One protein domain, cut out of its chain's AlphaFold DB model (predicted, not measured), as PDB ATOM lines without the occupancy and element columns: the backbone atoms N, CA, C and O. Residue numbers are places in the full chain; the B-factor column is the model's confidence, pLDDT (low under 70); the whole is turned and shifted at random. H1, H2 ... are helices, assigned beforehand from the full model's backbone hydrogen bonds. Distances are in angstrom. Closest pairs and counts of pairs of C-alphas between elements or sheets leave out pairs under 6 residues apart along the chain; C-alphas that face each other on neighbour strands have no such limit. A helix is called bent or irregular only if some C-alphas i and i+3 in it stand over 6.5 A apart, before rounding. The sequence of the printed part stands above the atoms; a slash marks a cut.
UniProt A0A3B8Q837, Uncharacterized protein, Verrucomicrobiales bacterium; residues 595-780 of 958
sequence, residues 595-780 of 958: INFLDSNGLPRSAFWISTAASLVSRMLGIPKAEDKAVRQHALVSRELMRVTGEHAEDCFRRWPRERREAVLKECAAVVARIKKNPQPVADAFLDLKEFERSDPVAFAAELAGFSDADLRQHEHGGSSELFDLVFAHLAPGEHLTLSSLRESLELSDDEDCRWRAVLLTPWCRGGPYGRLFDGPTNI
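Overview. This is residues 595 to 780 of the 958 residues of an uncharacterized protein of Verrucomicrobiales bacterium (UniProt A0A3B8Q837). The domain is two helical lobes joined end to end: in one, H4, H5, H6 and H7 form a loose ring round H3, and in the other H1 and the hairpin of H8 and H9 pack on the long helix H2, with little H10 at the end of H9. H2 runs from the far end of its own lobe toward the ring, where H7 packs on both H2 and H3 and so bridges the two lobes. The printed part has 186 residues with ten named helices, H1 to H10 in that order along the chain, and no named strand; the class is all helix. The whole is compact, with a radius of gyration of the C-alphas of 18.3 A, yet elongated in outline, spanning 54 by 32 by 31 A.

Arrangement. H1, residues 607 to 620, touches H2, residues 627 to 655, at a steep tilt of 61 degrees, opposite ways; the closest C-alphas are those of Ala 614 and Ser 638, 5.2 A apart, and H2 touches H1 with residues 633 to 642 alone. H3, residues 658 to 677, is the hub, touching four helices. H2 and H3 are close but not clearly touching, the closest C-alphas being those of Phe 653 and Arg 661, 6.7 A apart. H3 touches H4, residues 682 to 695, about perpendicular at 75 degrees and with its residues 670 to 675 alone; C-alphas 671 and 685 are the closest, 5.5 A apart. It touches H5, residues 697 to 705, with residues 666 to 670 alone, about perpendicular at 80 degrees, closest at the C-alphas of Lys 666 and Leu 704, 5.7 A. It touches H6, residues 709 to 717, with residues 662 to 669 alone, about perpendicular at 88 degrees, closest at the C-alphas of Leu 665 and Leu 712, 5.9 A. H5 and H6 are apart. H7, residues 721 to 730, touches H3 at a steep tilt of 56 degrees, opposite ways, with residues 664 to 672 of H3 alone; the closest C-alphas, of Cys 668 and Leu 723, are 5.9 A apart. H7 also touches H2, residues 646 to 653 of H2 alone, about perpendicular at 74 degrees, closest at the C-alphas of Ala 649 and Phe 724, 5.5 A. H8, residues 739 to 747, and H9, residues 752 to 764, form a helical hairpin, touching at a shallow tilt of 24 degrees, opposite ways, with the C-alphas of Glu 747 and Arg 755 closest at 4.6 A. H8 touches H2, residues 640 to 644 of H2 alone, closest at the C-alphas of Val 644 and Leu 742, 7.0 A; the tilt of 71 degrees is only just about perpendicular. Residues 760 to 764 of H9 alone touch residues 617 to 620 of H1 alone, closest at the C-alphas of Met 620 and Leu 761, 6.5 A. H10, residues 771 to 774, and H9 touch only at the corner by their link, and only just, with 3 pairs of C-alphas within 8 A, closest at Trp 764 and Gly 771, 4.5 A. Every O i to N i+4 pair is within hydrogen-bond range in H1, H2, H3, H4, H5, H6 and H8; H7 has 3 of 6 and H9 7 of 9, while H10 is too short for such a pair.

Along the chain. H1 begins at C-alpha 607, (-85.314, 33.409, -8.759), and is 20.0 A long. H2 is the longest helix, 41.9 A, from C-alpha 627 to C-alpha 655 at (-64.037, 35.775, 4.418). H3 measures 28.5 A, H4 19.9 A, H7 15.2 A and H9 20.0 A. H9 is irregular: C-alphas 760 and 763 are 7.1 A apart. H10 ends at C-alpha 774, (-69.455, 40.976, -19.745).

Size, cuts and confidence. The two C-alphas farthest apart are those of Ala 626 and Val 698, 56.4 A. The first and last printed C-alphas, of Ile 595 and Ile 780, are 7.2 A apart. The printed part has no cut and no long link. Residues 654 to 659 stand free, as do residues 694 to 699, of which 697 to 699 belong to H5. The mean pLDDT of the printed part is 89.9, and residues 718 to 720 are under 70.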
ATOM      1  N   ILE A 595     -70.584  45.415 -18.400       91.56
ATOM      2  CA  ILE A 595     -71.801  45.115 -17.643       91.56
ATOM      3  C   ILE A 595     -71.671  43.680 -17.149       91.56
ATOM      4  O   ILE A 595     -71.854  42.734 -17.921       91.56
ATOM      5  N   ASN A 596     -71.390  43.513 -15.860       92.44
ATOM      6  CA  ASN A 596     -71.464  42.195 -15.261       92.44
ATOM      7  C   ASN A 596     -72.928  41.858 -14.990       92.44
ATOM      8  O   ASN A 596     -73.530  42.366 -14.051       92.44
ATOM      9  N   PHE A 597     -73.528  40.985 -15.790       90.00
ATOM     10  CA  PHE A 597     -74.911  40.573 -15.544       90.00
ATOM     11  C   PHE A 597     -75.059  39.653 -14.315       90.00
ATOM     12  O   PHE A 597     -76.186  39.387 -13.899       90.00
ATOM     13  N   LEU A 598     -73.941  39.184 -13.736       92.31
ATOM     14  CA  LEU A 598     -73.887  38.491 -12.443       92.31
ATOM     15  C   LEU A 598     -73.697  39.459 -11.252       92.31
ATOM     16  O   LEU A 598     -73.565  39.030 -10.102       92.31
ATOM     17  N   ASP A 599     -73.708  40.762 -11.514       90.88
ATOM     18  CA  ASP A 599     -73.841  41.801 -10.503       90.88
ATOM     19  C   ASP A 599     -75.331  42.013 -10.198       90.88
ATOM     20  O   ASP A 599     -76.162  42.209 -11.096       90.88
ATOM     21  N   SER A 600     -75.706  41.934  -8.924       88.12
ATOM     22  CA  SER A 600     -77.093  42.153  -8.505       88.12
ATOM     23  C   SER A 600     -77.428  43.637  -8.335       88.12
ATOM     24  O   SER A 600     -78.593  43.977  -8.130       88.12
ATOM     25  N   ASN A 601     -76.442  44.528  -8.483       86.69
ATOM     26  CA  ASN A 601     -76.567  45.981  -8.388       86.69
ATOM     27  C   ASN A 601     -77.200  46.426  -7.059       86.69
ATOM     28  O   ASN A 601     -78.084  47.285  -7.023       86.69
ATOM     29  N   GLY A 602     -76.764  45.799  -5.963       88.75
ATOM     30  CA  GLY A 602     -77.245  46.090  -4.611       88.75
ATOM     31  C   GLY A 602     -78.591  45.455  -4.256       88.75
ATOM     32  O   GLY A 602     -79.183  45.819  -3.241       88.75
ATOM     33  N   LEU A 603     -79.097  44.522  -5.071       92.12
ATOM     34  CA  LEU A 603     -80.292  43.737  -4.755       92.12
ATOM     35  C   LEU A 603     -79.928  42.331  -4.254       92.12
ATOM     36  O   LEU A 603     -78.878  41.797  -4.624       92.12
ATOM     37  N   PRO A 604     -80.795  41.689  -3.454       93.88
ATOM     38  CA  PRO A 604     -80.620  40.289  -3.108       93.88
ATOM     39  C   PRO A 604     -80.737  39.408  -4.350       93.88
ATOM     40  O   PRO A 604     -81.459  39.728  -5.305       93.88
ATOM     41  N   ARG A 605     -80.068  38.257  -4.322       92.12
ATOM     42  CA  ARG A 605     -80.279  37.217  -5.330       92.12
ATOM     43  C   ARG A 605     -81.748  36.782  -5.295       92.12
ATOM     44  O   ARG A 605     -82.355  36.662  -4.237       92.12
ATOM     45  N   SER A 606     -82.335  36.564  -6.466       89.44
ATOM     46  CA  SER A 606     -83.726  36.126  -6.597       89.44
ATOM     47  C   SER A 606     -83.873  35.089  -7.704       89.44
ATOM     48  O   SER A 606     -83.026  34.986  -8.597       89.44
ATOM     49  N   ALA A 607     -84.981  34.346  -7.687       87.06
ATOM     50  CA  ALA A 607     -85.314  33.409  -8.759       87.06
ATOM     51  C   ALA A 607     -85.375  34.106 -10.133       87.06
ATOM     52  O   ALA A 607     -84.893  33.567 -11.128       87.06
ATOM     53  N   PHE A 608     -85.900  35.336 -10.173       85.38
ATOM     54  CA  PHE A 608     -85.937  36.153 -11.384       85.38
ATOM     55  C   PHE A 608     -84.531  36.500 -11.887       85.38
ATOM     56  O   PHE A 608     -84.249  36.366 -13.079       85.38
ATOM     57  N   TRP A 609     -83.631  36.900 -10.984       88.00
ATOM     58  CA  TRP A 609     -82.242  37.202 -11.328       88.00
ATOM     59  C   TRP A 609     -81.521  35.970 -11.898       88.00
ATOM     60  O   TRP A 609     -80.892  36.071 -12.950       88.00
ATOM     61  N   ILE A 610     -81.690  34.795 -11.274       89.94
ATOM     62  CA  ILE A 610     -81.114  33.530 -11.764       89.94
ATOM     63  C   ILE A 610     -81.644  33.191 -13.157       89.94
ATOM     64  O   ILE A 610     -80.858  32.884 -14.049       89.94
ATOM     65  N   SER A 611     -82.962  33.264 -13.359       88.00
ATOM     66  CA  SER A 611     -83.582  32.967 -14.655       88.00
ATOM     67  C   SER A 611     -83.086  33.923 -15.747       88.00
ATOM     68  O   SER A 611     -82.714  33.486 -16.835       88.00
ATOM     69  N   THR A 612     -82.968  35.214 -15.433       86.25
ATOM     70  CA  THR A 612     -82.455  36.249 -16.345       86.25
ATOM     71  C   THR A 612     -80.992  35.993 -16.725       86.25
ATOM     72  O   THR A 612     -80.640  36.015 -17.909       86.25
ATOM     73  N   ALA A 613     -80.137  35.683 -15.746       90.38
ATOM     74  CA  ALA A 613     -78.745  35.308 -15.987       90.38
ATOM     75  C   ALA A 613     -78.638  34.005 -16.803       90.38
ATOM     76  O   ALA A 613     -77.832  33.915 -17.730       90.38
ATOM     77  N   ALA A 614     -79.496  33.018 -16.528       90.88
ATOM     78  CA  ALA A 614     -79.547  31.768 -17.277       90.88
ATOM     79  C   ALA A 614     -79.978  31.977 -18.735       90.88
ATOM     80  O   ALA A 614     -79.433  31.325 -19.628       90.88
ATOM     81  N   SER A 615     -80.905  32.901 -19.005       86.81
ATOM     82  CA  SER A 615     -81.310  33.288 -20.365       86.81
ATOM     83  C   SER A 615     -80.166  33.940 -21.141       86.81
ATOM     84  O   SER A 615     -79.911  33.557 -22.286       86.81
ATOM     85  N   LEU A 616     -79.412  34.846 -20.506       88.75
ATOM     86  CA  LEU A 616     -78.215  35.458 -21.094       88.75
ATOM     87  C   LEU A 616     -77.167  34.415 -21.474       88.75
ATOM     88  O   LEU A 616     -76.742  34.349 -22.629       88.75
ATOM     89  N   VAL A 617     -76.800  33.555 -20.523       91.75
ATOM     90  CA  VAL A 617     -75.821  32.483 -20.739       91.75
ATOM     91  C   VAL A 617     -76.321  31.501 -21.804       91.75
ATOM     92  O   VAL A 617     -75.570  31.120 -22.699       91.75
ATOM     93  N   SER A 618     -77.608  31.148 -21.794       89.00
ATOM     94  CA  SER A 618     -78.207  30.282 -22.820       89.00
ATOM     95  C   SER A 618     -78.127  30.891 -24.221       89.00
ATOM     96  O   SER A 618     -77.948  30.153 -25.189       89.00
ATOM     97  N   ARG A 619     -78.226  32.220 -24.351       85.50
ATOM     98  CA  ARG A 619     -78.050  32.914 -25.634       85.50
ATOM     99  C   ARG A 619     -76.588  32.945 -26.071       85.50
ATOM    100  O   ARG A 619     -76.328  32.704 -27.246       85.50
ATOM    101  N   MET A 620     -75.661  33.178 -25.138       90.25
ATOM    102  CA  MET A 620     -74.211  33.129 -25.382       90.25
ATOM    103  C   MET A 620     -73.756  31.754 -25.894       90.25
ATOM    104  O   MET A 620     -72.896  31.680 -26.769       90.25
ATOM    105  N   LEU A 621     -74.375  30.684 -25.388       89.81
ATOM    106  CA  LEU A 621     -74.160  29.296 -25.814       89.81
ATOM    107  C   LEU A 621     -74.790  28.963 -27.179       89.81
ATOM    108  O   LEU A 621     -74.456  27.939 -27.773       89.81
ATOM    109  N   GLY A 622     -75.709  29.801 -27.668       85.50
ATOM    110  CA  GLY A 622     -76.577  29.509 -28.805       85.50
ATOM    111  C   GLY A 622     -77.806  28.691 -28.394       85.50
ATOM    112  O   GLY A 622     -77.708  27.704 -27.667       85.50
ATOM    113  N   ILE A 623     -78.988  29.106 -28.862       76.75
ATOM    114  CA  ILE A 623     -80.259  28.452 -28.517       76.75
ATOM    115  C   ILE A 623     -80.550  27.339 -29.536       76.75
ATOM    116  O   ILE A 623     -80.625  27.620 -30.736       76.75
ATOM    117  N   PRO A 624     -80.719  26.076 -29.096       83.12
ATOM    118  CA  PRO A 624     -81.097  24.980 -29.981       83.12
ATOM    119  C   PRO A 624     -82.439  25.240 -30.680       83.12
ATOM    120  O   PRO A 624     -83.367  25.757 -30.070       83.12
ATOM    121  N   LYS A 625     -82.581  24.800 -31.939       80.81
ATOM    122  CA  LYS A 625     -83.859  24.909 -32.676       80.81
ATOM    123  C   LYS A 625     -84.989  24.067 -32.073       80.81
ATOM    124  O   LYS A 625     -86.151  24.391 -32.263       80.81
ATOM    125  N   ALA A 626     -84.644  22.954 -31.426       87.25
ATOM    126  CA  ALA A 626     -85.613  22.079 -30.782       87.25
ATOM    127  C   ALA A 626     -85.932  22.609 -29.379       87.25
ATOM    128  O   ALA A 626     -85.020  22.733 -28.558       87.25
ATOM    129  N   GLU A 627     -87.212  22.869 -29.116       82.25
ATOM    130  CA  GLU A 627     -87.704  23.471 -27.872       82.25
ATOM    131  C   GLU A 627     -87.276  22.673 -26.631       82.25
ATOM    132  O   GLU A 627     -86.650  23.231 -25.734       82.25
ATOM    133  N   ASP A 628     -87.446  21.346 -26.637       86.25
ATOM    134  CA  ASP A 628     -87.030  20.472 -25.528       86.25
ATOM    135  C   ASP A 628     -85.538  20.607 -25.182       86.25
ATOM    136  O   ASP A 628     -85.135  20.589 -24.014       86.25
ATOM    137  N   LYS A 629     -84.685  20.769 -26.204       86.25
ATOM    138  CA  LYS A 629     -83.240  20.956 -26.007       86.25
ATOM    139  C   LYS A 629     -82.929  22.342 -25.449       86.25
ATOM    140  O   LYS A 629     -82.000  22.464 -24.652       86.25
ATOM    141  N   ALA A 630     -83.686  23.365 -25.846       83.44
ATOM    142  CA  ALA A 630     -83.561  24.714 -25.307       83.44
ATOM    143  C   ALA A 630     -83.992  24.772 -23.830       83.44
ATOM    144  O   ALA A 630     -83.266  25.333 -23.010       83.44
ATOM    145  N   VAL A 631     -85.095  24.107 -23.469       85.50
ATOM    146  CA  VAL A 631     -85.559  23.979 -22.077       85.50
ATOM    147  C   VAL A 631     -84.529  23.236 -21.226       85.50
ATOM    148  O   VAL A 631     -84.131  23.727 -20.169       85.50
ATOM    149  N   ARG A 632     -84.020  22.090 -21.704       87.25
ATOM    150  CA  ARG A 632     -82.978  21.325 -20.997       87.25
ATOM    151  C   ARG A 632     -81.696  22.140 -20.805       87.25
ATOM    152  O   ARG A 632     -81.090  22.079 -19.739       87.25
ATOM    153  N   GLN A 633     -81.291  22.908 -21.818       88.12
ATOM    154  CA  GLN A 633     -80.151  23.821 -21.739       88.12
ATOM    155  C   GLN A 633     -80.349  24.887 -20.660       88.12
ATOM    156  O   GLN A 633     -79.474  25.057 -19.815       88.12
ATOM    157  N   HIS A 634     -81.490  25.575 -20.675       87.88
ATOM    158  CA  HIS A 634     -81.791  26.618 -19.701       87.88
ATOM    159  C   HIS A 634     -81.827  26.059 -18.270       87.88
ATOM    160  O   HIS A 634     -81.234  26.647 -17.368       87.88
ATOM    161  N   ALA A 635     -82.439  24.887 -18.069       89.25
ATOM    162  CA  ALA A 635     -82.496  24.218 -16.769       89.25
ATOM    163  C   ALA A 635     -81.103  23.833 -16.239       89.25
ATOM    164  O   ALA A 635     -80.811  24.062 -15.064       89.25
ATOM    165  N   LEU A 636     -80.226  23.297 -17.098       90.06
ATOM    166  CA  LEU A 636     -78.842  22.976 -16.731       90.06
ATOM    167  C   LEU A 636     -78.076  24.237 -16.319       90.06
ATOM    168  O   LEU A 636     -77.466  24.261 -15.254       90.06
ATOM    169  N   VAL A 637     -78.147  25.297 -17.128       91.44
ATOM    170  CA  VAL A 637     -77.484  26.575 -16.830       91.44
ATOM    171  C   VAL A 637     -78.009  27.177 -15.526       91.44
ATOM    172  O   VAL A 637     -77.218  27.618 -14.697       91.44
ATOM    173  N   SER A 638     -79.326  27.163 -15.312       92.00
ATOM    174  CA  SER A 638     -79.942  27.658 -14.079       92.00
ATOM    175  C   SER A 638     -79.480  26.866 -12.852       92.00
ATOM    176  O   SER A 638     -79.199  27.472 -11.821       92.00
ATOM    177  N   ARG A 639     -79.377  25.532 -12.953       91.88
ATOM    178  CA  ARG A 639     -78.870  24.674 -11.871       91.88
ATOM    179  C   ARG A 639     -77.429  25.031 -11.508       91.88
ATOM    180  O   ARG A 639     -77.133  25.216 -10.331       91.88
ATOM    181  N   GLU A 640     -76.552  25.157 -12.504       91.81
ATOM    182  CA  GLU A 640     -75.145  25.501 -12.256       91.81
ATOM    183  C   GLU A 640     -74.986  26.922 -11.717       91.81
ATOM    184  O   GLU A 640     -74.226  27.133 -10.776       91.81
ATOM    185  N   LEU A 641     -75.755  27.890 -12.226       92.88
ATOM    186  CA  LEU A 641     -75.783  29.240 -11.666       92.88
ATOM    187  C   LEU A 641     -76.206  29.226 -10.196       92.88
ATOM    188  O   LEU A 641     -75.532  29.850  -9.381       92.88
ATOM    189  N   MET A 642     -77.273  28.509  -9.830       91.75
ATOM    190  CA  MET A 642     -77.707  28.399  -8.429       91.75
ATOM    191  C   MET A 642     -76.617  27.806  -7.535       91.75
ATOM    192  O   MET A 642     -76.373  28.338  -6.450       91.75
ATOM    193  N   ARG A 643     -75.946  26.745  -8.001       91.00
ATOM    194  CA  ARG A 643     -74.870  26.083  -7.259       91.00
ATOM    195  C   ARG A 643     -73.673  27.015  -7.050       91.00
ATOM    196  O   ARG A 643     -73.333  27.311  -5.909       91.00
ATOM    197  N   VAL A 644     -73.100  27.545  -8.133       92.69
ATOM    198  CA  VAL A 644     -71.889  28.387  -8.085       92.69
ATOM    199  C   VAL A 644     -72.139  29.686  -7.323       92.69
ATOM    200  O   VAL A 644     -71.297  30.127  -6.549       92.69
ATOM    201  N   THR A 645     -73.310  30.304  -7.501       92.75
ATOM    202  CA  THR A 645     -73.650  31.530  -6.761       92.75
ATOM    203  C   THR A 645     -73.864  31.267  -5.272       92.75
ATOM    204  O   THR A 645     -73.517  32.125  -4.467       92.75
ATOM    205  N   GLY A 646     -74.396  30.098  -4.895       91.06
ATOM    206  CA  GLY A 646     -74.536  29.698  -3.492       91.06
ATOM    207  C   GLY A 646     -73.182  29.479  -2.819       91.06
ATOM    208  O   GLY A 646     -72.913  30.092  -1.788       91.06
ATOM    209  N   GLU A 647     -72.314  28.681  -3.446       91.75
ATOM    210  CA  GLU A 647     -70.943  28.430  -2.974       91.75
ATOM    211  C   GLU A 647     -70.154  29.741  -2.835       91.75
ATOM    212  O   GLU A 647     -69.511  29.985  -1.817       91.75
ATOM    213  N   HIS A 648     -70.264  30.638  -3.823       93.81
ATOM    214  CA  HIS A 648     -69.595  31.940  -3.794       93.81
ATOM    215  C   HIS A 648     -70.094  32.847  -2.667       93.81
ATOM    216  O   HIS A 648     -69.289  33.495  -2.003       93.81
ATOM    217  N   ALA A 649     -71.408  32.892  -2.422       92.38
ATOM    218  CA  ALA A 649     -71.964  33.674  -1.319       92.38
ATOM    219  C   ALA A 649     -71.463  33.172   0.041       92.38
ATOM    220  O   ALA A 649     -71.094  33.984   0.893       92.38
ATOM    221  N   GLU A 650     -71.411  31.854   0.236       91.25
ATOM    222  CA  GLU A 650     -70.889  31.252   1.462       91.25
ATOM    223  C   GLU A 650     -69.404  31.589   1.666       91.25
ATOM    224  O   GLU A 650     -69.002  32.036   2.747       91.25
ATOM    225  N   ASP A 651     -68.600  31.448   0.612       92.44
ATOM    226  CA  ASP A 651     -67.174  31.761   0.625       92.44
ATOM    227  C   ASP A 651     -66.900  33.241   0.916       92.44
ATOM    228  O   ASP A 651     -66.042  33.567   1.746       92.44
ATOM    229  N   CYS A 652     -67.630  34.149   0.263       92.88
ATOM    230  CA  CYS A 652     -67.527  35.585   0.509       92.88
ATOM    231  C   CYS A 652     -67.907  35.925   1.948       92.88
ATOM    232  O   CYS A 652     -67.129  36.586   2.640       92.88
ATOM    233  N   PHE A 653     -69.054  35.428   2.419       92.38
ATOM    234  CA  PHE A 653     -69.517  35.672   3.781       92.38
ATOM    235  C   PHE A 653     -68.480  35.203   4.805       92.38
ATOM    236  O   PHE A 653     -68.110  35.969   5.689       92.38
ATOM    237  N   ARG A 654     -67.922  33.996   4.645       90.56
ATOM    238  CA  ARG A 654     -66.902  33.435   5.548       90.56
ATOM    239  C   ARG A 654     -65.625  34.280   5.614       90.56
ATOM    240  O   ARG A 654     -64.996  34.347   6.670       90.56
ATOM    241  N   ARG A 655     -65.234  34.917   4.505       92.56
ATOM    242  CA  ARG A 655     -64.037  35.775   4.418       92.56
ATOM    243  C   ARG A 655     -64.260  37.181   4.973       92.56
ATOM    244  O   ARG A 655     -63.283  37.888   5.219       92.56
ATOM    245  N   TRP A 656     -65.507  37.613   5.158       93.69
ATOM    246  CA  TRP A 656     -65.793  38.962   5.631       93.69
ATOM    247  C   TRP A 656     -65.384  39.183   7.097       93.69
ATOM    248  O   TRP A 656     -65.533  38.288   7.942       93.69
ATOM    249  N   PRO A 657     -64.929  40.408   7.439       94.75
ATOM    250  CA  PRO A 657     -64.714  40.808   8.824       94.75
ATOM    251  C   PRO A 657     -65.969  40.596   9.671       94.75
ATOM    252  O   PRO A 657     -67.094  40.724   9.178       94.75
ATOM    253  N   ARG A 658     -65.776  40.316  10.965       90.31
ATOM    254  CA  ARG A 658     -66.879  40.052  11.901       90.31
ATOM    255  C   ARG A 658     -67.935  41.162  11.879       90.31
ATOM    256  O   ARG A 658     -69.112  40.845  11.811       90.31
ATOM    257  N   GLU A 659     -67.519  42.425  11.859       91.38
ATOM    258  CA  GLU A 659     -68.424  43.585  11.841       91.38
ATOM    259  C   GLU A 659     -69.371  43.580  10.629       91.38
ATOM    260  O   GLU A 659     -70.579  43.744  10.785       91.38
ATOM    261  N   ARG A 660     -68.845  43.318   9.421       92.88
ATOM    262  CA  ARG A 660     -69.649  43.243   8.187       92.88
ATOM    263  C   ARG A 660     -70.616  42.062   8.230       92.88
ATOM    264  O   ARG A 660     -71.775  42.216   7.856       92.88
ATOM    265  N   ARG A 661     -70.166  40.899   8.717       91.62
ATOM    266  CA  ARG A 661     -71.037  39.723   8.884       91.62
ATOM    267  C   ARG A 661     -72.184  39.996   9.849       91.62
ATOM    268  O   ARG A 661     -73.326  39.691   9.533       91.62
ATOM    269  N   GLU A 662     -71.882  40.584  11.001       91.38
ATOM    270  CA  GLU A 662     -72.866  40.882  12.044       91.38
ATOM    271  C   GLU A 662     -73.906  41.904  11.550       91.38
ATOM    272  O   GLU A 662     -75.097  41.735  11.801       91.38
ATOM    273  N   ALA A 663     -73.488  42.905  10.765       91.75
ATOM    274  CA  ALA A 663     -74.397  43.851  10.117       91.75
ATOM    275  C   ALA A 663     -75.362  43.165   9.130       91.75
ATOM    276  O   ALA A 663     -76.573  43.367   9.212       91.75
ATOM    277  N   VAL A 664     -74.850  42.305   8.242       92.62
ATOM    278  CA  VAL A 664     -75.685  41.572   7.269       92.62
ATOM    279  C   VAL A 664     -76.604  40.560   7.962       92.62
ATOM    280  O   VAL A 664     -77.750  40.402   7.552       92.62
ATOM    281  N   LEU A 665     -76.158  39.915   9.045       92.44
ATOM    282  CA  LEU A 665     -77.005  39.027   9.851       92.44
ATOM    283  C   LEU A 665     -78.162  39.784  10.516       92.44
ATOM    284  O   LEU A 665     -79.283  39.277  10.527       92.44
ATOM    285  N   LYS A 666     -77.921  41.001  11.024       93.12
ATOM    286  CA  LYS A 666     -78.979  41.865  11.573       93.12
ATOM    287  C   LYS A 666     -79.993  42.262  10.502       93.12
ATOM    288  O   LYS A 666     -81.194  42.153  10.734       93.12
ATOM    289  N   GLU A 667     -79.530  42.659   9.315       92.94
ATOM    290  CA  GLU A 667     -80.433  42.919   8.187       92.94
ATOM    291  C   GLU A 667     -81.218  41.661   7.789       92.94
ATOM    292  O   GLU A 667     -82.428  41.730   7.588       92.94
ATOM    293  N   CYS A 668     -80.568  40.495   7.735       92.75
ATOM    294  CA  CYS A 668     -81.222  39.222   7.433       92.75
ATOM    295  C   CYS A 668     -82.318  38.885   8.448       92.75
ATOM    296  O   CYS A 668     -83.419  38.501   8.052       92.75
ATOM    297  N   ALA A 669     -82.059  39.072   9.744       91.88
ATOM    298  CA  ALA A 669     -83.063  38.883  10.784       91.88
ATOM    299  C   ALA A 669     -84.266  39.825  10.584       91.88
ATOM    300  O   ALA A 669     -85.416  39.385  10.646       91.88
ATOM    301  N   ALA A 670     -84.011  41.094  10.247       93.06
ATOM    302  CA  ALA A 670     -85.045  42.090   9.967       93.06
ATOM    303  C   ALA A 670     -85.873  41.771   8.703       93.06
ATOM    304  O   ALA A 670     -87.095  41.963   8.697       93.06
ATOM    305  N   VAL A 671     -85.242  41.252   7.643       93.44
ATOM    306  CA  VAL A 671     -85.923  40.773   6.425       93.44
ATOM    307  C   VAL A 671     -86.779  39.548   6.747       93.44
ATOM    308  O   VAL A 671     -87.967  39.532   6.426       93.44
ATOM    309  N   VAL A 672     -86.235  38.544   7.438       91.50
ATOM    310  CA  VAL A 672     -86.984  37.329   7.804       91.50
ATOM    311  C   VAL A 672     -88.160  37.658   8.729       91.50
ATOM    312  O   VAL A 672     -89.244  37.094   8.570       91.50
ATOM    313  N   ALA A 673     -87.998  38.599   9.663       90.81
ATOM    314  CA  ALA A 673     -89.092  39.084  10.504       90.81
ATOM    315  C   ALA A 673     -90.220  39.724   9.673       90.81
ATOM    316  O   ALA A 673     -91.398  39.450   9.921       90.81
ATOM    317  N   ARG A 674     -89.877  40.515   8.645       92.94
ATOM    318  CA  ARG A 674     -90.850  41.085   7.695       92.94
ATOM    319  C   ARG A 674     -91.578  39.997   6.905       92.94
ATOM    320  O   ARG A 674     -92.803  40.037   6.862       92.94
ATOM    321  N   ILE A 675     -90.867  38.997   6.377       92.69
ATOM    322  CA  ILE A 675     -91.463  37.859   5.645       92.69
ATOM    323  C   ILE A 675     -92.422  37.060   6.541       92.69
ATOM    324  O   ILE A 675     -93.510  36.687   6.109       92.69
ATOM    325  N   LYS A 676     -92.061  36.821   7.809       91.56
ATOM    326  CA  LYS A 676     -92.943  36.138   8.774       91.56
ATOM    327  C   LYS A 676     -94.224  36.927   9.052       91.56
ATOM    328  O   LYS A 676     -95.278  36.326   9.238       91.56
ATOM    329  N   LYS A 677     -94.132  38.258   9.104       93.38
ATOM    330  CA  LYS A 677     -95.279  39.148   9.332       93.38
ATOM    331  C   LYS A 677     -96.168  39.273   8.092       93.38
ATOM    332  O   LYS A 677     -97.387  39.305   8.228       93.38
ATOM    333  N   ASN A 678     -95.564  39.362   6.911       92.94
ATOM    334  CA  ASN A 678     -96.239  39.459   5.624       92.94
ATOM    335  C   ASN A 678     -95.507  38.577   4.599       92.94
ATOM    336  O   ASN A 678     -94.457  38.996   4.106       92.94
ATOM    337  N   PRO A 679     -96.015  37.368   4.289       92.69
ATOM    338  CA  PRO A 679     -95.356  36.450   3.364       92.69
ATOM    339  C   PRO A 679     -95.106  37.090   1.992       92.69
ATOM    340  O   PRO A 679     -96.043  37.358   1.240       92.69
ATOM    341  N   GLN A 680     -93.833  37.327   1.671       90.50
ATOM    342  CA  GLN A 680     -93.384  37.966   0.432       90.50
ATOM    343  C   GLN A 680     -91.959  37.517   0.051       90.50
ATOM    344  O   GLN A 680     -91.247  36.983   0.905       90.50
ATOM    345  N   PRO A 681     -91.522  37.702  -1.212       89.94
ATOM    346  CA  PRO A 681     -90.154  37.400  -1.642       89.94
ATOM    347  C   PRO A 681     -89.079  38.169  -0.857       89.94
ATOM    348  O   PRO A 681     -89.291  39.309  -0.442       89.94
ATOM    349  N   VAL A 682     -87.881  37.581  -0.732       91.19
ATOM    350  CA  VAL A 682     -86.725  38.188  -0.033       91.19
ATOM    351  C   VAL A 682     -86.368  39.561  -0.597       91.19
ATOM    352  O   VAL A 682     -86.129  40.493   0.166       91.19
ATOM    353  N   ALA A 683     -86.371  39.705  -1.925       89.44
ATOM    354  CA  ALA A 683     -86.079  40.974  -2.586       89.44
ATOM    355  C   ALA A 683     -87.078  42.077  -2.193       89.44
ATOM    356  O   ALA A 683     -86.658  43.195  -1.908       89.44
ATOM    357  N   ASP A 684     -88.372  41.759  -2.102       89.56
ATOM    358  CA  ASP A 684     -89.409  42.727  -1.729       89.56
ATOM    359  C   ASP A 684     -89.292  43.122  -0.250       89.56
ATOM    360  O   ASP A 684     -89.280  44.307   0.077       89.56
ATOM    361  N   ALA A 685     -89.087  42.148   0.646       93.25
ATOM    362  CA  ALA A 685     -88.836  42.418   2.064       93.25
ATOM    363  C   ALA A 685     -87.552  43.230   2.309       93.25
ATOM    364  O   ALA A 685     -87.516  44.059   3.220       93.25
ATOM    365  N   PHE A 686     -86.512  43.020   1.502       93.94
ATOM    366  CA  PHE A 686     -85.296  43.830   1.541       93.94
ATOM    367  C   PHE A 686     -85.547  45.267   1.074       93.94
ATOM    368  O   PHE A 686     -85.089  46.207   1.719       93.94
ATOM    369  N   LEU A 687     -86.305  45.464  -0.008       91.75
ATOM    370  CA  LEU A 687     -86.670  46.803  -0.473       91.75
ATOM    371  C   LEU A 687     -87.527  47.549   0.559       91.75
ATOM    372  O   LEU A 687     -87.280  48.729   0.801       91.75
ATOM    373  N   ASP A 688     -88.463  46.864   1.222       92.06
ATOM    374  CA  ASP A 688     -89.238  47.428   2.335       92.06
ATOM    375  C   ASP A 688     -88.336  47.835   3.511       92.06
ATOM    376  O   ASP A 688     -88.538  48.890   4.118       92.06
ATOM    377  N   LEU A 689     -87.317  47.027   3.831       94.19
ATOM    378  CA  LEU A 689     -86.321  47.359   4.852       94.19
ATOM    379  C   LEU A 689     -85.511  48.602   4.458       94.19
ATOM    380  O   LEU A 689     -85.337  49.494   5.284       94.19
ATOM    381  N   LYS A 690     -85.055  48.693   3.204       92.94
ATOM    382  CA  LYS A 690     -84.306  49.855   2.700       92.94
ATOM    383  C   LYS A 690     -85.151  51.120   2.616       92.94
ATOM    384  O   LYS A 690     -84.622  52.216   2.785       92.94
ATOM    385  N   GLU A 691     -86.453  51.003   2.387       91.62
ATOM    386  CA  GLU A 691     -87.357  52.149   2.471       91.62
ATOM    387  C   GLU A 691     -87.575  52.585   3.929       91.62
ATOM    388  O   GLU A 691     -87.580  53.782   4.207       91.62
ATOM    389  N   PHE A 692     -87.671  51.638   4.871       93.31
ATOM    390  CA  PHE A 692     -87.745  51.933   6.305       93.31
ATOM    391  C   PHE A 692     -86.470  52.603   6.838       93.31
ATOM    392  O   PHE A 692     -86.556  53.599   7.549       93.31
ATOM    393  N   GLU A 693     -85.294  52.125   6.422       94.25
ATOM    394  CA  GLU A 693     -83.999  52.747   6.734       94.25
ATOM    395  C   GLU A 693     -83.955  54.224   6.312       94.25
ATOM    396  O   GLU A 693     -83.395  55.060   7.017       94.25
ATOM    397  N   ARG A 694     -84.566  54.563   5.171       91.00
ATOM    398  CA  ARG A 694     -84.609  55.937   4.649       91.00
ATOM    399  C   ARG A 694     -85.653  56.805   5.343       91.00
ATOM    400  O   ARG A 694     -85.413  58.000   5.504       91.00
ATOM    401  N   SER A 695     -86.811  56.241   5.686       91.25
ATOM    402  CA  SER A 695     -87.933  56.999   6.250       91.25
ATOM    403  C   SER A 695     -87.788  57.252   7.750       91.25
ATOM    404  O   SER A 695     -88.116  58.347   8.201       91.25
ATOM    405  N   ASP A 696     -87.246  56.291   8.503       94.44
ATOM    406  CA  ASP A 696     -86.970  56.423   9.936       94.44
ATOM    407  C   ASP A 696     -85.631  55.755  10.320       94.44
ATOM    408  O   ASP A 696     -85.600  54.641  10.859       94.44
ATOM    409  N   PRO A 697     -84.495  56.440  10.077       94.12
ATOM    410  CA  PRO A 697     -83.168  55.901  10.376       94.12
ATOM    411  C   PRO A 697     -82.961  55.553  11.858       94.12
ATOM    412  O   PRO A 697     -82.177  54.664  12.188       94.12
ATOM    413  N   VAL A 698     -83.647  56.260  12.764       94.50
ATOM    414  CA  VAL A 698     -83.500  56.074  14.215       94.50
ATOM    415  C   VAL A 698     -84.230  54.812  14.659       94.50
ATOM    416  O   VAL A 698     -83.640  53.983  15.356       94.50
ATOM    417  N   ALA A 699     -85.482  54.630  14.233       93.75
ATOM    418  CA  ALA A 699     -86.220  53.405  14.520       93.75
ATOM    419  C   ALA A 699     -85.590  52.191  13.830       93.75
ATOM    420  O   ALA A 699     -85.528  51.121  14.434       93.75
ATOM    421  N   PHE A 700     -85.051  52.356  12.618       93.94
ATOM    422  CA  PHE A 700     -84.274  51.321  11.938       93.94
ATOM    423  C   PHE A 700     -83.057  50.882  12.757       93.94
ATOM    424  O   PHE A 700     -82.880  49.689  13.013       93.94
ATOM    425  N   ALA A 701     -82.252  51.831  13.244       92.75
ATOM    426  CA  ALA A 701     -81.106  51.517  14.094       92.75
ATOM    427  C   ALA A 701     -81.525  50.823  15.404       92.75
ATOM    428  O   ALA A 701     -80.855  49.887  15.843       92.75
ATOM    429  N   ALA A 702     -82.643  51.240  16.008       92.69
ATOM    430  CA  ALA A 702     -83.192  50.609  17.207       92.69
ATOM    431  C   ALA A 702     -83.694  49.176  16.943       92.69
ATOM    432  O   ALA A 702     -83.443  48.290  17.760       92.69
ATOM    433  N   GLU A 703     -84.345  48.927  15.802       92.75
ATOM    434  CA  GLU A 703     -84.769  47.585  15.379       92.75
ATOM    435  C   GLU A 703     -83.553  46.667  15.204       92.75
ATOM    436  O   GLU A 703     -83.508  45.589  15.794       92.75
ATOM    437  N   LEU A 704     -82.527  47.117  14.469       92.19
ATOM    438  CA  LEU A 704     -81.309  46.331  14.260       92.19
ATOM    439  C   LEU A 704     -80.526  46.076  15.559       92.19
ATOM    440  O   LEU A 704     -79.867  45.043  15.688       92.19
ATOM    441  N   ALA A 705     -80.579  47.000  16.522       90.00
ATOM    442  CA  ALA A 705     -79.972  46.828  17.841       90.00
ATOM    443  C   ALA A 705     -80.765  45.876  18.756       90.00
ATOM    444  O   ALA A 705     -80.202  45.358  19.717       90.00
ATOM    445  N   GLY A 706     -82.049  45.643  18.464       87.62
ATOM    446  CA  GLY A 706     -82.931  44.778  19.248       87.62
ATOM    447  C   GLY A 706     -82.688  43.277  19.062       87.62
ATOM    448  O   GLY A 706     -83.160  42.493  19.883       87.62
ATOM    449  N   PHE A 707     -81.955  42.866  18.022       89.50
ATOM    450  CA  PHE A 707     -81.613  41.459  17.793       89.50
ATOM    451  C   PHE A 707     -80.494  40.997  18.731       89.50
ATOM    452  O   PHE A 707     -79.420  41.599  18.783       89.50
ATOM    453  N   SER A 708     -80.736  39.904  19.455       87.31
ATOM    454  CA  SER A 708     -79.764  39.317  20.377       87.31
ATOM    455  C   SER A 708     -78.714  38.471  19.647       87.31
ATOM    456  O   SER A 708     -78.957  37.949  18.559       87.31
ATOM    457  N   ASP A 709     -77.561  38.233  20.281       83.50
ATOM    458  CA  ASP A 709     -76.534  37.317  19.757       83.50
ATOM    459  C   ASP A 709     -77.077  35.905  19.477       83.50
ATOM    460  O   ASP A 709     -76.573  35.204  18.598       83.50
ATOM    461  N   ALA A 710     -78.095  35.466  20.226       83.12
ATOM    462  CA  ALA A 710     -78.741  34.176  20.010       83.12
ATOM    463  C   ALA A 710     -79.536  34.156  18.693       83.12
ATOM    464  O   ALA A 710     -79.432  33.182  17.945       83.12
ATOM    465  N   ASP A 711     -80.247  35.244  18.377       80.88
ATOM    466  CA  ASP A 711     -80.986  35.400  17.117       80.88
ATOM    467  C   ASP A 711     -80.021  35.382  15.923       80.88
ATOM    468  O   ASP A 711     -80.234  34.670  14.942       80.88
ATOM    469  N   LEU A 712     -78.897  36.099  16.036       85.12
ATOM    470  CA  LEU A 712     -77.879  36.152  14.983       85.12
ATOM    471  C   LEU A 712     -77.241  34.778  14.732       85.12
ATOM    472  O   LEU A 712     -77.091  34.372  13.579       85.12
ATOM    473  N   ARG A 713     -76.931  34.016  15.792       83.31
ATOM    474  CA  ARG A 713     -76.397  32.647  15.656       83.31
ATOM    475  C   ARG A 713     -77.393  31.691  15.010       83.31
ATOM    476  O   ARG A 713     -76.961  30.802  14.279       83.31
ATOM    477  N   GLN A 714     -78.693  31.858  15.264       81.25
ATOM    478  CA  GLN A 714     -79.733  31.048  14.631       81.25
ATOM    479  C   GLN A 714     -79.758  31.264  13.112       81.25
ATOM    480  O   GLN A 714     -79.850  30.292  12.361       81.25
ATOM    481  N   HIS A 715     -79.627  32.513  12.659       80.19
ATOM    482  CA  HIS A 715     -79.540  32.837  11.234       80.19
ATOM    483  C   HIS A 715     -78.218  32.375  10.598       80.19
ATOM    484  O   HIS A 715     -78.225  31.907   9.463       80.19
ATOM    485  N   GLU A 716     -77.103  32.429  11.334       81.94
ATOM    486  CA  GLU A 716     -75.790  31.975  10.853       81.94
ATOM    487  C   GLU A 716     -75.691  30.439  10.739       81.94
ATOM    488  O   GLU A 716     -75.245  29.929   9.716       81.94
ATOM    489  N   HIS A 717     -76.134  29.680  11.752       71.81
ATOM    490  CA  HIS A 717     -76.060  28.206  11.756       71.81
ATOM    491  C   HIS A 717     -77.199  27.533  10.984       71.81
ATOM    492  O   HIS A 717     -77.065  26.381  10.578       71.81
ATOM    493  N   GLY A 718     -78.325  28.227  10.795       61.03
ATOM    494  CA  GLY A 718     -79.475  27.695  10.066       61.03
ATOM    495  C   GLY A 718     -79.236  27.528   8.565       61.03
ATOM    496  O   GLY A 718     -80.036  26.860   7.917       61.03
ATOM    497  N   GLY A 719     -78.172  28.128   8.009       59.19
ATOM    498  CA  GLY A 719     -77.883  28.077   6.572       59.19
ATOM    499  C   GLY A 719     -79.054  28.571   5.720       59.19
ATOM    500  O   GLY A 719     -79.310  28.019   4.651       59.19
ATOM    501  N   SER A 720     -79.823  29.547   6.219       66.56
ATOM    502  CA  SER A 720     -81.050  29.996   5.559       66.56
ATOM    503  C   SER A 720     -80.708  30.560   4.182       66.56
ATOM    504  O   SER A 720     -79.876  31.466   4.089       66.56
ATOM    505  N   SER A 721     -81.343  30.044   3.128       79.38
ATOM    506  CA  SER A 721     -81.170  30.497   1.739       79.38
ATOM    507  C   SER A 721     -81.240  32.022   1.589       79.38
ATOM    508  O   SER A 721     -80.511  32.606   0.793       79.38
ATOM    509  N   GLU A 722     -82.042  32.665   2.433       87.50
ATOM    510  CA  GLU A 722     -82.264  34.101   2.525       87.50
ATOM    511  C   GLU A 722     -80.991  34.882   2.881       87.50
ATOM    512  O   GLU A 722     -80.768  35.964   2.341       87.50
ATOM    513  N   LEU A 723     -80.128  34.338   3.751       89.75
ATOM    514  CA  LEU A 723     -78.857  34.971   4.122       89.75
ATOM    515  C   LEU A 723     -77.927  35.040   2.910       89.75
ATOM    516  O   LEU A 723     -77.383  36.099   2.606       89.75
ATOM    517  N   PHE A 724     -77.764  33.924   2.197       88.50
ATOM    518  CA  PHE A 724     -76.907  33.876   1.012       88.50
ATOM    519  C   PHE A 724     -77.477  34.689  -0.150       88.50
ATOM    520  O   PHE A 724     -76.713  35.265  -0.923       88.50
ATOM    521  N   ASP A 725     -78.801  34.816  -0.243       91.62
ATOM    522  CA  ASP A 725     -79.423  35.742  -1.183       91.62
ATOM    523  C   ASP A 725     -79.104  37.204  -0.835       91.62
ATOM    524  O   ASP A 725     -78.793  37.993  -1.729       91.62
ATOM    525  N   LEU A 726     -79.116  37.565   0.452       93.06
ATOM    526  CA  LEU A 726     -78.775  38.908   0.932       93.06
ATOM    527  C   LEU A 726     -77.292  39.248   0.800       93.06
ATOM    528  O   LEU A 726     -76.969  40.412   0.566       93.06
ATOM    529  N   VAL A 727     -76.390  38.266   0.889       93.69
ATOM    530  CA  VAL A 727     -74.950  38.479   0.654       93.69
ATOM    531  C   VAL A 727     -74.719  39.189  -0.680       93.69
ATOM    532  O   VAL A 727     -73.936  40.135  -0.725       93.69
ATOM    533  N   PHE A 728     -75.456  38.818  -1.735       93.31
ATOM    534  CA  PHE A 728     -75.349  39.458  -3.049       93.31
ATOM    535  C   PHE A 728     -75.668  40.955  -3.032       93.31
ATOM    536  O   PHE A 728     -75.016  41.705  -3.748       93.31
ATOM    537  N   ALA A 729     -76.607  41.411  -2.199       93.12
ATOM    538  CA  ALA A 729     -76.934  42.834  -2.083       93.12
ATOM    539  C   ALA A 729     -75.778  43.668  -1.504       93.12
ATOM    540  O   ALA A 729     -75.735  44.883  -1.688       93.12
ATOM    541  N   HIS A 730     -74.850  43.013  -0.801       93.19
ATOM    542  CA  HIS A 730     -73.743  43.644  -0.090       93.19
ATOM    543  C   HIS A 730     -72.388  43.447  -0.765       93.19
ATOM    544  O   HIS A 730     -71.407  43.989  -0.262       93.19
ATOM    545  N   LEU A 731     -72.294  42.685  -1.857       93.25
ATOM    546  CA  LEU A 731     -71.042  42.506  -2.597       93.25
ATOM    547  C   LEU A 731     -70.643  43.809  -3.309       93.25
ATOM    548  O   LEU A 731     -71.468  44.514  -3.885       93.25
ATOM    549  N   ALA A 732     -69.350  44.132  -3.289       91.06
ATOM    550  CA  ALA A 732     -68.800  45.168  -4.153       91.06
ATOM    551  C   ALA A 732     -68.715  44.661  -5.610       91.06
ATOM    552  O   ALA A 732     -68.566  43.456  -5.820       91.06
ATOM    553  N   PRO A 733     -68.678  45.544  -6.632       90.50
ATOM    554  CA  PRO A 733     -68.619  45.127  -8.042       90.50
ATOM    555  C   PRO A 733     -67.491  44.137  -8.379       90.50
ATOM    556  O   PRO A 733     -67.648  43.287  -9.251       90.50
ATOM    557  N   GLY A 734     -66.348  44.228  -7.686       91.62
ATOM    558  CA  GLY A 734     -65.217  43.302  -7.837       91.62
ATOM    559  C   GLY A 734     -65.309  42.009  -7.020       91.62
ATOM    560  O   GLY A 734     -64.519  41.102  -7.259       91.62
ATOM    561  N   GLU A 735     -66.237  41.922  -6.065       93.12
ATOM    562  CA  GLU A 735     -66.505  40.715  -5.270       93.12
ATOM    563  C   GLU A 735     -67.553  39.808  -5.936       93.12
ATOM    564  O   GLU A 735     -67.682  38.651  -5.543       93.12
ATOM    565  N   HIS A 736     -68.301  40.293  -6.934       93.38
ATOM    566  CA  HIS A 736     -69.251  39.474  -7.691       93.38
ATOM    567  C   HIS A 736     -68.555  38.425  -8.566       93.38
ATOM    568  O   HIS A 736     -67.434  38.612  -9.045       93.38
ATOM    569  N   LEU A 737     -69.269  37.324  -8.824       93.50
ATOM    570  CA  LEU A 737     -68.854  36.322  -9.801       93.50
ATOM    571  C   LEU A 737     -68.737  36.933 -11.192       93.50
ATOM    572  O   LEU A 737     -69.455  37.862 -11.557       93.50
ATOM    573  N   THR A 738     -67.845  36.353 -11.983       94.00
ATOM    574  CA  THR A 738     -67.640  36.722 -13.381       94.00
ATOM    575  C   THR A 738     -68.061  35.560 -14.282       94.00
ATOM    576  O   THR A 738     -68.237  34.432 -13.810       94.00
ATOM    577  N   LEU A 739     -68.238  35.800 -15.579       94.38
ATOM    578  CA  LEU A 739     -68.595  34.732 -16.512       94.38
ATOM    579  C   LEU A 739     -67.494  33.662 -16.595       94.38
ATOM    580  O   LEU A 739     -67.809  32.478 -16.712       94.38
ATOM    581  N   SER A 740     -66.222  34.050 -16.444       94.69
ATOM    582  CA  SER A 740     -65.104  33.107 -16.313       94.69
ATOM    583  C   SER A 740     -65.298  32.145 -15.143       94.69
ATOM    584  O   SER A 740     -65.040  30.957 -15.301       94.69
ATOM    585  N   SER A 741     -65.825  32.615 -14.010       92.81
ATOM    586  CA  SER A 741     -66.084  31.770 -12.837       92.81
ATOM    587  C   SER A 741     -67.124  30.682 -13.140       92.81
ATOM    588  O   SER A 741     -66.947  29.523 -12.769       92.81
ATOM    589  N   LEU A 742     -68.188  31.024 -13.878       93.50
ATOM    590  CA  LEU A 742     -69.175  30.041 -14.338       93.50
ATOM    591  C   LEU A 742     -68.569  29.067 -15.358       93.50
ATOM    592  O   LEU A 742     -68.828  27.867 -15.288       93.50
ATOM    593  N   ARG A 743     -67.756  29.564 -16.301       94.94
ATOM    594  CA  ARG A 743     -67.072  28.727 -17.297       94.94
ATOM    595  C   ARG A 743     -66.148  27.708 -16.631       94.94
ATOM    596  O   ARG A 743     -66.225  26.536 -16.969       94.94
ATOM    597  N   GLU A 744     -65.308  28.143 -15.695       93.25
ATOM    598  CA  GLU A 744     -64.391  27.277 -14.939       93.25
ATOM    599  C   GLU A 744     -65.155  26.198 -14.174       93.25
ATOM    600  O   GLU A 744     -64.808  25.022 -14.227       93.25
ATOM    601  N   SER A 745     -66.266  26.573 -13.542       91.06
ATOM    602  CA  SER A 745     -67.141  25.607 -12.887       91.06
ATOM    603  C   SER A 745     -67.732  24.572 -13.859       91.06
ATOM    604  O   SER A 745     -67.877  23.407 -13.495       91.06
ATOM    605  N   LEU A 746     -68.114  24.974 -15.074       92.94
ATOM    606  CA  LEU A 746     -68.619  24.054 -16.101       92.94
ATOM    607  C   LEU A 746     -67.513  23.146 -16.661       92.94
ATOM    608  O   LEU A 746     -67.781  22.003 -17.017       92.94
ATOM    609  N   GLU A 747     -66.282  23.647 -16.734       93.00
ATOM    610  CA  GLU A 747     -65.103  22.913 -17.201       93.00
ATOM    611  C   GLU A 747     -64.670  21.823 -16.210       93.00
ATOM    612  O   GLU A 747     -64.285  20.730 -16.623       93.00
ATOM    613  N   LEU A 748     -64.802  22.095 -14.909       91.50
ATOM    614  CA  LEU A 748     -64.507  21.151 -13.826       91.50
ATOM    615  C   LEU A 748     -65.608  20.099 -13.602       91.50
ATOM    616  O   LEU A 748     -65.434  19.202 -12.782       91.50
ATOM    617  N   SER A 749     -66.739  20.196 -14.304       88.31
ATOM    618  CA  SER A 749     -67.832  19.227 -14.203       88.31
ATOM    619  C   SER A 749     -67.455  17.879 -14.831       88.31
ATOM    620  O   SER A 749     -66.873  17.819 -15.919       88.31
ATOM    621  N   ASP A 750     -67.881  16.782 -14.199       85.50
ATOM    622  CA  ASP A 750     -67.719  15.423 -14.738       85.50
ATOM    623  C   ASP A 750     -68.586  15.175 -15.989       85.50
ATOM    624  O   ASP A 750     -68.226  14.359 -16.842       85.50
ATOM    625  N   ASP A 751     -69.678  15.931 -16.136       88.12
ATOM    626  CA  ASP A 751     -70.580  15.909 -17.295       88.12
ATOM    627  C   ASP A 751     -69.918  16.491 -18.562       88.12
ATOM    628  O   ASP A 751     -69.500  17.653 -18.598       88.12
ATOM    629  N   GLU A 752     -69.855  15.686 -19.625       88.62
ATOM    630  CA  GLU A 752     -69.304  16.076 -20.928       88.62
ATOM    631  C   GLU A 752     -70.090  17.228 -21.575       88.62
ATOM    632  O   GLU A 752     -69.482  18.118 -22.179       88.62
ATOM    633  N   ASP A 753     -71.414  17.286 -21.371       86.44
ATOM    634  CA  ASP A 753     -72.256  18.375 -21.875       86.44
ATOM    635  C   ASP A 753     -71.866  19.717 -21.226       86.44
ATOM    636  O   ASP A 753     -71.859  20.758 -21.892       86.44
ATOM    637  N   CYS A 754     -71.508  19.715 -19.937       89.00
ATOM    638  CA  CYS A 754     -71.033  20.909 -19.228       89.00
ATOM    639  C   CYS A 754     -69.678  21.377 -19.768       89.00
ATOM    640  O   CYS A 754     -69.519  22.565 -20.066       89.00
ATOM    641  N   ARG A 755     -68.734  20.452 -19.984       91.75
ATOM    642  CA  ARG A 755     -67.417  20.784 -20.554       91.75
ATOM    643  C   ARG A 755     -67.535  21.372 -21.958       91.75
ATOM    644  O   ARG A 755     -66.884  22.369 -22.266       91.75
ATOM    645  N   TRP A 756     -68.421  20.831 -22.795       91.12
ATOM    646  CA  TRP A 756     -68.686  21.403 -24.117       91.12
ATOM    647  C   TRP A 756     -69.246  22.832 -24.034       91.12
ATOM    648  O   TRP A 756     -68.835  23.723 -24.780       91.12
ATOM    649  N   ARG A 757     -70.144  23.098 -23.081       92.50
ATOM    650  CA  ARG A 757     -70.681  24.448 -22.839       92.50
ATOM    651  C   ARG A 757     -69.621  25.428 -22.350       92.50
ATOM    652  O   ARG A 757     -69.650  26.584 -22.767       92.50
ATOM    653  N   ALA A 758     -68.670  24.981 -21.532       93.25
ATOM    654  CA  ALA A 758     -67.527  25.798 -21.129       93.25
ATOM    655  C   ALA A 758     -66.725  26.279 -22.353       93.25
ATOM    656  O   ALA A 758     -66.420  27.469 -22.464       93.25
ATOM    657  N   VAL A 759     -66.487  25.396 -23.334       92.94
ATOM    658  CA  VAL A 759     -65.836  25.763 -24.606       92.94
ATOM    659  C   VAL A 759     -66.640  26.836 -25.343       92.94
ATOM    660  O   VAL A 759     -66.072  27.855 -25.744       92.94
ATOM    661  N   LEU A 760     -67.959  26.665 -25.462       93.19
ATOM    662  CA  LEU A 760     -68.842  27.625 -26.139       93.19
ATOM    663  C   LEU A 760     -68.897  29.006 -25.458       93.19
ATOM    664  O   LEU A 760     -69.117  30.004 -26.142       93.19
ATOM    665  N   LEU A 761     -68.666  29.095 -24.143       94.12
ATOM    666  CA  LEU A 761     -68.605  30.373 -23.420       94.12
ATOM    667  C   LEU A 761     -67.285  31.126 -23.600       94.12
ATOM    668  O   LEU A 761     -67.235  32.326 -23.333       94.12
ATOM    669  N   THR A 762     -66.230  30.468 -24.086       93.31
ATOM    670  CA  THR A 762     -64.889  31.061 -24.239       93.31
ATOM    671  C   THR A 762     -64.887  32.427 -24.940       93.31
ATOM    672  O   THR A 762     -64.223  33.333 -24.433       93.31
ATOM    673  N   PRO A 763     -65.639  32.663 -26.039       91.94
ATOM    674  CA  PRO A 763     -65.634  33.962 -26.714       91.94
ATOM    675  C   PRO A 763     -66.167  35.130 -25.865       91.94
ATOM    676  O   PRO A 763     -65.829  36.289 -26.124       91.94
ATOM    677  N   TRP A 764     -66.998  34.816 -24.872       92.75
ATOM    678  CA  TRP A 764     -67.651  35.751 -23.956       92.75
ATOM    679  C   TRP A 764     -66.885  35.935 -22.648       92.75
ATOM    680  O   TRP A 764     -67.194  36.851 -21.896       92.75
ATOM    681  N   CYS A 765     -65.898  35.080 -22.381       93.50
ATOM    682  CA  CYS A 765     -65.029  35.173 -21.217       93.50
ATOM    683  C   CYS A 765     -63.822  36.084 -21.494       93.50
ATOM    684  O   CYS A 765     -63.521  36.455 -22.633       93.50
ATOM    685  N   ARG A 766     -63.089  36.435 -20.441       89.00
ATOM    686  CA  ARG A 766     -61.890  37.261 -20.447       89.00
ATOM    687  C   ARG A 766     -60.864  36.661 -21.404       89.00
ATOM    688  O   ARG A 766     -60.539  35.482 -21.331       89.00
ATOM    689  N   GLY A 767     -60.356  37.494 -22.311       84.75
ATOM    690  CA  GLY A 767     -59.463  37.073 -23.398       84.75
ATOM    691  C   GLY A 767     -60.183  36.727 -24.708       84.75
ATOM    692  O   GLY A 767     -59.546  36.750 -25.757       84.75
ATOM    693  N   GLY A 768     -61.499  36.488 -24.680       88.81
ATOM    694  CA  GLY A 768     -62.338  36.356 -25.871       88.81
ATOM    695  C   GLY A 768     -62.721  37.706 -26.505       88.81
ATOM    696  O   GLY A 768     -62.592  38.757 -25.865       88.81
ATOM    697  N   PRO A 769     -63.226  37.712 -27.758       87.00
ATOM    698  CA  PRO A 769     -63.585  38.929 -28.496       87.00
ATOM    699  C   PRO A 769     -64.675  39.783 -27.825       87.00
ATOM    700  O   PRO A 769     -64.701  40.997 -28.033       87.00
ATOM    701  N   TYR A 770     -65.552  39.180 -27.013       89.00
ATOM    702  CA  TYR A 770     -66.636  39.879 -26.306       89.00
ATOM    703  C   TYR A 770     -66.422  39.958 -24.791       89.00
ATOM    704  O   TYR A 770     -67.180  40.641 -24.107       89.00
ATOM    705  N   GLY A 771     -65.363  39.327 -24.272       89.50
ATOM    706  CA  GLY A 771     -65.083  39.211 -22.840       89.50
ATOM    707  C   GLY A 771     -65.089  40.525 -22.077       89.50
ATOM    708  O   GLY A 771     -65.650  40.612 -20.993       89.50
ATOM    709  N   ARG A 772     -64.530  41.587 -22.667       90.12
ATOM    710  CA  ARG A 772     -64.482  42.908 -22.018       90.12
ATOM    711  C   ARG A 772     -65.860  43.488 -21.696       90.12
ATOM    712  O   ARG A 772     -65.951  44.280 -20.768       90.12
ATOM    713  N   LEU A 773     -66.904  43.108 -22.432       90.94
ATOM    714  CA  LEU A 773     -68.246  43.657 -22.240       90.94
ATOM    715  C   LEU A 773     -69.000  43.007 -21.072       90.94
ATOM    716  O   LEU A 773     -69.879  43.655 -20.515       90.94
ATOM    717  N   PHE A 774     -68.658  41.769 -20.695       91.75
ATOM    718  CA  PHE A 774     -69.455  40.976 -19.745       91.75
ATOM    719  C   PHE A 774     -68.651  40.305 -18.626       91.75
ATOM    720  O   PHE A 774     -69.226  39.956 -17.601       91.75
ATOM    721  N   ASP A 775     -67.344  40.103 -18.808       92.94
ATOM    722  CA  ASP A 775     -66.523  39.251 -17.945       92.94
ATOM    723  C   ASP A 775     -65.480  40.033 -17.128       92.94
ATOM    724  O   ASP A 775     -64.256  39.946 -17.309       92.94
ATOM    725  N   GLY A 776     -66.000  40.838 -16.209       92.06
ATOM    726  CA  GLY A 776     -65.253  41.676 -15.279       92.06
ATOM    727  C   GLY A 776     -66.214  42.435 -14.365       92.06
ATOM    728  O   GLY A 776     -67.419  42.279 -14.519       92.06
ATOM    729  N   PRO A 777     -65.717  43.248 -13.422       92.75
ATOM    730  CA  PRO A 777     -66.584  44.070 -12.582       92.75
ATOM    731  C   PRO A 777     -67.348  45.099 -13.423       92.75
ATOM    732  O   PRO A 777     -66.782  45.681 -14.355       92.75
ATOM    733  N   THR A 778     -68.607  45.363 -13.066       91.00
ATOM    734  CA  THR A 778     -69.375  46.467 -13.655       91.00
ATOM    735  C   THR A 778     -68.612  47.775 -13.447       91.00
ATOM    736  O   THR A 778     -68.284  48.132 -12.316       91.00
ATOM    737  N   ASN A 779     -68.305  48.491 -14.530       90.12
ATOM    738  CA  ASN A 779     -67.479  49.709 -14.486       90.12
ATOM    739  C   ASN A 779     -68.199  50.959 -15.022       90.12
ATOM    740  O   ASN A 779     -67.573  51.968 -15.346       90.12
ATOM    741  N   ILE A 780     -69.525  50.877 -15.116       88.25
ATOM    742  CA  ILE A 780     -70.401  51.911 -15.654       88.25
ATOM    743  C   ILE A 780     -71.036  52.725 -14.508       88.25
ATOM    744  O   ILE A 780     -71.455  52.137 -13.512       88.25
TER     745      ILE A 780